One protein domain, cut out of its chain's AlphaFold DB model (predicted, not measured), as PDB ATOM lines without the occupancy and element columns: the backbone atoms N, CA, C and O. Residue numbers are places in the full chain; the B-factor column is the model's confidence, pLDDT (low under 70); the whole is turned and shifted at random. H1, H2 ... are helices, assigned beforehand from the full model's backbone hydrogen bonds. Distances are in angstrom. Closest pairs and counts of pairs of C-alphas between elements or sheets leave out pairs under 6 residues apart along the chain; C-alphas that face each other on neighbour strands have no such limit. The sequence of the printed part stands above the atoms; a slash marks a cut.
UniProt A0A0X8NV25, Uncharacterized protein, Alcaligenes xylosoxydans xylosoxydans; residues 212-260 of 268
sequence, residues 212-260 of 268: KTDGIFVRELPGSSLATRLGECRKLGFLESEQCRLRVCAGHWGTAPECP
ATOM      1  N   LYS A 212      44.271  -0.945  40.231       39.97
ATOM      2  CA  LYS A 212      44.905   0.306  40.631       39.97
ATOM      3  C   LYS A 212      45.172   1.119  39.368       39.97
ATOM      4  O   LYS A 212      46.212   0.938  38.743       39.97
ATOM      5  N   THR A 213      44.247   1.997  39.014       43.78
ATOM      6  CA  THR A 213      44.521   3.096  38.084       43.78
ATOM      7  C   THR A 213      44.698   4.343  38.945       43.78
ATOM      8  O   THR A 213      43.798   4.724  39.690       43.78
ATOM      9  N   ASP A 214      45.916   4.881  38.965       39.69
ATOM     10  CA  ASP A 214      46.257   6.184  39.556       39.69
ATOM     11  C   ASP A 214      45.890   6.393  41.037       39.69
ATOM     12  O   ASP A 214      45.476   7.463  41.471       39.69
ATOM     13  N   GLY A 215      46.090   5.357  41.859       46.91
ATOM     14  CA  GLY A 215      46.081   5.494  43.321       46.91
ATOM     15  C   GLY A 215      44.700   5.544  43.981       46.91
ATOM     16  O   GLY A 215      44.640   5.666  45.203       46.91
ATOM     17  N   ILE A 216      43.611   5.370  43.227       42.28
ATOM     18  CA  ILE A 216      42.247   5.318  43.766       42.28
ATOM     19  C   ILE A 216      41.671   3.917  43.538       42.28
ATOM     20  O   ILE A 216      41.465   3.470  42.413       42.28
ATOM     21  N   PHE A 217      41.420   3.195  44.631       47.41
ATOM     22  CA  PHE A 217      40.834   1.856  44.603       47.41
ATOM     23  C   PHE A 217      39.314   1.954  44.410       47.41
ATOM     24  O   PHE A 217      38.551   1.958  45.376       47.41
ATOM     25  N   VAL A 218      38.863   2.046  43.157       53.41
ATOM     26  CA  VAL A 218      37.432   2.016  42.826       53.41
ATOM     27  C   VAL A 218      36.984   0.564  42.685       53.41
ATOM     28  O   VAL A 218      37.489  -0.198  41.859       53.41
ATOM     29  N   ARG A 219      36.019   0.161  43.517       54.31
ATOM     30  CA  ARG A 219      35.370  -1.149  43.430       54.31
ATOM     31  C   ARG A 219      34.378  -1.115  42.273       54.31
ATOM     32  O   ARG A 219      33.192  -0.867  42.481       54.31
ATOM     33  N   GLU A 220      34.858  -1.352  41.059       54.22
ATOM     34  CA  GLU A 220      33.957  -1.638  39.951       54.22
ATOM     35  C   GLU A 220      33.153  -2.899  40.285       54.22
ATOM     36  O   GLU A 220      33.690  -4.005  40.376       54.22
ATOM     37  N   LEU A 221      31.845  -2.735  40.502       48.81
ATOM     38  CA  LEU A 221      30.927  -3.855  40.352       48.81
ATOM     39  C   LEU A 221      31.018  -4.319  38.887       48.81
ATOM     40  O   LEU A 221      30.956  -3.477  37.985       48.81
ATOM     41  N   PRO A 222      31.190  -5.622  38.629       46.09
ATOM     42  CA  PRO A 222      31.478  -6.118  37.292       46.09
ATOM     43  C   PRO A 222      30.337  -5.786  36.317       46.09
ATOM     44  O   PRO A 222      29.218  -6.258  36.494       46.09
ATOM     45  N   GLY A 223      30.640  -5.006  35.270       51.66
ATOM     46  CA  GLY A 223      29.940  -5.104  33.982       51.66
ATOM     47  C   GLY A 223      29.101  -3.924  33.471       51.66
ATOM     48  O   GLY A 223      28.601  -4.036  32.358       51.66
ATOM     49  N   SER A 224      28.937  -2.808  34.190       63.41
ATOM     50  CA  SER A 224      28.147  -1.656  33.699       63.41
ATOM     51  C   SER A 224      28.996  -0.402  33.469       63.41
ATOM     52  O   SER A 224      29.870  -0.083  34.274       63.41
ATOM     53  N   SER A 225      28.755   0.309  32.361       83.88
ATOM     54  CA  SER A 225      29.446   1.569  32.051       83.88
ATOM     55  C   SER A 225      29.088   2.658  33.069       83.88
ATOM     56  O   SER A 225      28.038   2.609  33.717       83.88
ATOM     57  N   LEU A 226      29.954   3.668  33.210       78.31
ATOM     58  CA  LEU A 226      29.770   4.774  34.158       78.31
ATOM     59  C   LEU A 226      28.414   5.477  33.948       78.31
ATOM     60  O   LEU A 226      27.675   5.698  34.907       78.31
ATOM     61  N   ALA A 227      28.031   5.710  32.690       82.56
ATOM     62  CA  ALA A 227      26.737   6.278  32.324       82.56
ATOM     63  C   ALA A 227      25.549   5.416  32.794       82.56
ATOM     64  O   ALA A 227      24.579   5.943  33.338       82.56
ATOM     65  N   THR A 228      25.626   4.087  32.655       83.94
ATOM     66  CA  THR A 228      24.574   3.178  33.143       83.94
ATOM     67  C   THR A 228      24.463   3.222  34.667       83.94
ATOM     68  O   THR A 228      23.354   3.305  35.191       83.94
ATOM     69  N   ARG A 229      25.594   3.255  35.385       83.19
ATOM     70  CA  ARG A 229      25.617   3.362  36.855       83.19
ATOM     71  C   ARG A 229      25.048   4.693  37.343       83.19
ATOM     72  O   ARG A 229      24.260   4.715  38.280       83.19
ATOM     73  N   LEU A 230      25.381   5.802  36.685       88.06
ATOM     74  CA  LEU A 230      24.774   7.102  36.985       88.06
ATOM     75  C   LEU A 230      23.278   7.126  36.661       88.06
ATOM     76  O   LEU A 230      22.504   7.731  37.401       88.06
ATOM     77  N   GLY A 231      22.856   6.435  35.602       86.50
ATOM     78  CA  GLY A 231      21.446   6.229  35.284       86.50
ATOM     79  C   GLY A 231      20.697   5.460  36.375       86.50
ATOM     80  O   GLY A 231      19.542   5.767  36.647       86.50
ATOM     81  N   GLU A 232      21.343   4.502  37.041       86.06
ATOM     82  CA  GLU A 232      20.796   3.825  38.224       86.06
ATOM     83  C   GLU A 232      20.804   4.729  39.461       86.06
ATOM     84  O   GLU A 232      19.799   4.790  40.164       86.06
ATOM     85  N   CYS A 233      21.868   5.507  39.684       89.88
ATOM     86  CA  CYS A 233      21.928   6.478  40.779       89.88
ATOM     87  C   CYS A 233      20.803   7.516  40.696       89.88
ATOM     88  O   CYS A 233      20.216   7.858  41.714       89.88
ATOM     89  N   ARG A 234      20.462   7.991  39.493       88.69
ATOM     90  CA  ARG A 234      19.371   8.959  39.275       88.69
ATOM     91  C   ARG A 234      17.977   8.387  39.535       88.69
ATOM     92  O   ARG A 234      17.034   9.154  39.680       88.69
ATOM     93  N   LYS A 235      17.834   7.058  39.563       90.88
ATOM     94  CA  LYS A 235      16.578   6.391  39.945       90.88
ATOM     95  C   LYS A 235      16.414   6.309  41.462       90.88
ATOM     96  O   LYS A 235      15.323   5.999  41.932       90.88
ATOM     97  N   LEU A 236      17.488   6.546  42.215       85.38
ATOM     98  CA  LEU A 236      17.427   6.682  43.663       85.38
ATOM     99  C   LEU A 236      16.859   8.063  44.016       85.38
ATOM    100  O   LEU A 236      16.891   8.986  43.201       85.38
ATOM    101  N   GLY A 237      16.334   8.202  45.235       89.81
ATOM    102  CA  GLY A 237      15.884   9.496  45.756       89.81
ATOM    103  C   GLY A 237      16.998  10.546  45.695       89.81
ATOM    104  O   GLY A 237      18.172  10.204  45.608       89.81
ATOM    105  N   PHE A 238      16.645  11.832  45.722       87.88
ATOM    106  CA  PHE A 238      17.585  12.937  45.481       87.88
ATOM    107  C   PHE A 238      18.878  12.852  46.320       87.88
ATOM    108  O   PHE A 238      19.978  12.911  45.771       87.88
ATOM    109  N   LEU A 239      18.758  12.628  47.631       91.06
ATOM    110  CA  LEU A 239      19.894  12.534  48.557       91.06
ATOM    111  C   LEU A 239      20.780  11.311  48.275       91.06
ATOM    112  O   LEU A 239      22.010  11.402  48.269       91.06
ATOM    113  N   GLU A 240      20.160  10.167  48.007       88.56
ATOM    114  CA  GLU A 240      20.853   8.932  47.656       88.56
ATOM    115  C   GLU A 240      21.484   9.021  46.267       88.56
ATOM    116  O   GLU A 240      22.561   8.467  46.056       88.56
ATOM    117  N   SER A 241      20.861   9.743  45.336       89.75
ATOM    118  CA  SER A 241      21.374   9.971  43.986       89.75
ATOM    119  C   SER A 241      22.664  10.782  44.018       89.75
ATOM    120  O   SER A 241      23.620  10.429  43.327       89.75
ATOM    121  N   GLU A 242      22.741  11.788  44.892       90.44
ATOM    122  CA  GLU A 242      23.936  12.604  45.079       90.44
ATOM    123  C   GLU A 242      25.048  11.798  45.750       90.44
ATOM    124  O   GLU A 242      26.170  11.760  45.250       90.44
ATOM    125  N   GLN A 243      24.747  11.037  46.807       89.12
ATOM    126  CA  GLN A 243      25.742  10.140  47.408       89.12
ATOM    127  C   GLN A 243      26.220   9.044  46.446       89.12
ATOM    128  O   GLN A 243      27.406   8.705  46.423       89.12
ATOM    129  N   CYS A 244      25.313   8.485  45.649       90.31
ATOM    130  CA  CYS A 244      25.629   7.477  44.644       90.31
ATOM    131  C   CYS A 244      26.512   8.077  43.547       90.31
ATOM    132  O   CYS A 244      27.551   7.499  43.224       90.31
ATOM    133  N   ARG A 245      26.187   9.283  43.062       89.31
ATOM    134  CA  ARG A 245      27.018  10.041  42.122       89.31
ATOM    135  C   ARG A 245      28.403  10.305  42.695       89.31
ATOM    136  O   ARG A 245      29.380  10.025  42.015       89.31
ATOM    137  N   LEU A 246      28.509  10.746  43.952       88.38
ATOM    138  CA  LEU A 246      29.801  11.002  44.595       88.38
ATOM    139  C   LEU A 246      30.693   9.753  44.639       88.38
ATOM    140  O   LEU A 246      31.903   9.847  44.432       88.38
ATOM    141  N   ARG A 247      30.101   8.575  44.874       87.50
ATOM    142  CA  ARG A 247      30.830   7.297  44.911       87.50
ATOM    143  C   ARG A 247      31.181   6.766  43.524       87.50
ATOM    144  O   ARG A 247      32.273   6.241  43.352       87.50
ATOM    145  N   VAL A 248      30.278   6.887  42.551       88.12
ATOM    146  CA  VAL A 248      30.498   6.413  41.173       88.12
ATOM    147  C   VAL A 248      31.485   7.313  40.429       88.12
ATOM    148  O   VAL A 248      32.325   6.813  39.690       88.12
ATOM    149  N   CYS A 249      31.426   8.622  40.668       89.00
ATOM    150  CA  CYS A 249      32.348   9.599  40.097       89.00
ATOM    151  C   CYS A 249      33.693   9.678  40.834       89.00
ATOM    152  O   CYS A 249      34.568  10.432  40.408       89.00
ATOM    153  N   ALA A 250      33.904   8.923  41.920       85.56
ATOM    154  CA  ALA A 250      35.181   8.912  42.627       85.56
ATOM    155  C   ALA A 250      36.326   8.520  41.668       85.56
ATOM    156  O   ALA A 250      36.298   7.471  41.027       85.56
ATOM    157  N   GLY A 251      37.321   9.401  41.526       77.75
ATOM    158  CA  GLY A 251      38.432   9.239  40.578       77.75
ATOM    159  C   GLY A 251      38.116   9.551  39.106       77.75
ATOM    160  O   GLY A 251      39.014   9.461  38.281       77.75
ATOM    161  N   HIS A 252      36.876   9.932  38.771       78.31
ATOM    162  CA  HIS A 252      36.439  10.276  37.405       78.31
ATOM    163  C   HIS A 252      35.925  11.725  37.288       78.31
ATOM    164  O   HIS A 252      35.340  12.125  36.279       78.31
ATOM    165  N   TRP A 253      36.132  12.526  38.336       84.06
ATOM    166  CA  TRP A 253      35.757  13.935  38.375       84.06
ATOM    167  C   TRP A 253      36.527  14.737  37.329       84.06
ATOM    168  O   TRP A 253      37.756  14.764  37.343       84.06
ATOM    169  N   GLY A 254      35.801  15.398  36.428       78.56
ATOM    170  CA  GLY A 254      36.387  16.222  35.368       78.56
ATOM    171  C   GLY A 254      37.065  15.445  34.234       78.56
ATOM    172  O   GLY A 254      37.509  16.072  33.278       78.56
ATOM    173  N   THR A 255      37.134  14.111  34.299       76.94
ATOM    174  CA  THR A 255      37.661  13.267  33.209       76.94
ATOM    175  C   THR A 255      36.550  12.670  32.354       76.94
ATOM    176  O   THR A 255      36.736  12.468  31.156       76.94
ATOM    177  N   ALA A 256      35.383  12.419  32.951       75.00
ATOM    178  CA  ALA A 256      34.187  11.969  32.254       75.00
ATOM    179  C   ALA A 256      33.142  13.100  32.198       75.00
ATOM    180  O   ALA A 256      32.921  13.765  33.215       75.00
ATOM    181  N   PRO A 257      32.443  13.298  31.062       76.31
ATOM    182  CA  PRO A 257      31.421  14.346  30.934       76.31
ATOM    183  C   PRO A 257      30.233  14.116  31.884       76.31
ATOM    184  O   PRO A 257      29.510  15.045  32.233       76.31
ATOM    185  N   GLU A 258      30.067  12.880  32.351       79.69
ATOM    186  CA  GLU A 258      29.030  12.468  33.295       79.69
ATOM    187  C   GLU A 258      29.273  12.970  34.736       79.69
ATOM    188  O   GLU A 258      28.348  12.985  35.555       79.69
ATOM    189  N   CYS A 259      30.515  13.351  35.057       85.44
ATOM    190  CA  CYS A 259      30.983  13.729  36.391       85.44
ATOM    191  C   CYS A 259      31.617  15.135  36.356       85.44
ATOM    192  O   CYS A 259      32.847  15.261  36.424       85.44
ATOM    193  N   PRO A 260      30.801  16.201  36.236       78.56
ATOM    194  CA  PRO A 260      31.300  17.568  36.152       78.56
ATOM    195  C   PRO A 260      31.986  17.979  37.455       78.56
ATOM    196  O   PRO A 260      31.507  17.683  38.551       78.56
TER     197      PRO A 260
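What this domain is: This is residues 212 to 260 of the 268 residues of an uncharacterized protein of Alcaligenes xylosoxydans xylosoxydans (UniProt A0A0X8NV25). There is little regular structure: the longer helix H2 lies beside H1 in a small helical hairpin, and a long stretch with no named element, residues 212 to 225, leads into it. A second one, residues 249 to 260, folds back after H2. The printed part has 49 residues, with H1 then H2, no named strand, and 19 residues in named elements, an all helix class. It is compact, with a radius of gyration of the C-alphas of 10.7 A and spans of 31 by 23 by 16 A.

How they stand to each other: H2, residues 238 to 248, and H1, residues 226 to 233, touch, their closest C-alphas, of Ser 241 and Cys 233, being 4.8 A apart. They run opposite ways at a shallow tilt of 27 degrees. In both helices, every O i to N i+4 pair is within hydrogen-bond range.

Where its parts are: H2 measures 15.1 A from C-alpha 238 to C-alpha 248 at (30.498, 6.413, 41.173). H1 measures 10.4 A from C-alpha 226 at (29.770, 4.774, 34.158) to C-alpha 233.

The domain as a whole: The two C-alphas farthest apart, of Asp 214 and Gly 237, are 31.2 A apart. The link from H1 to H2 is tight. The printed part has no cut. Residues 212 to 224 have pLDDT under 70.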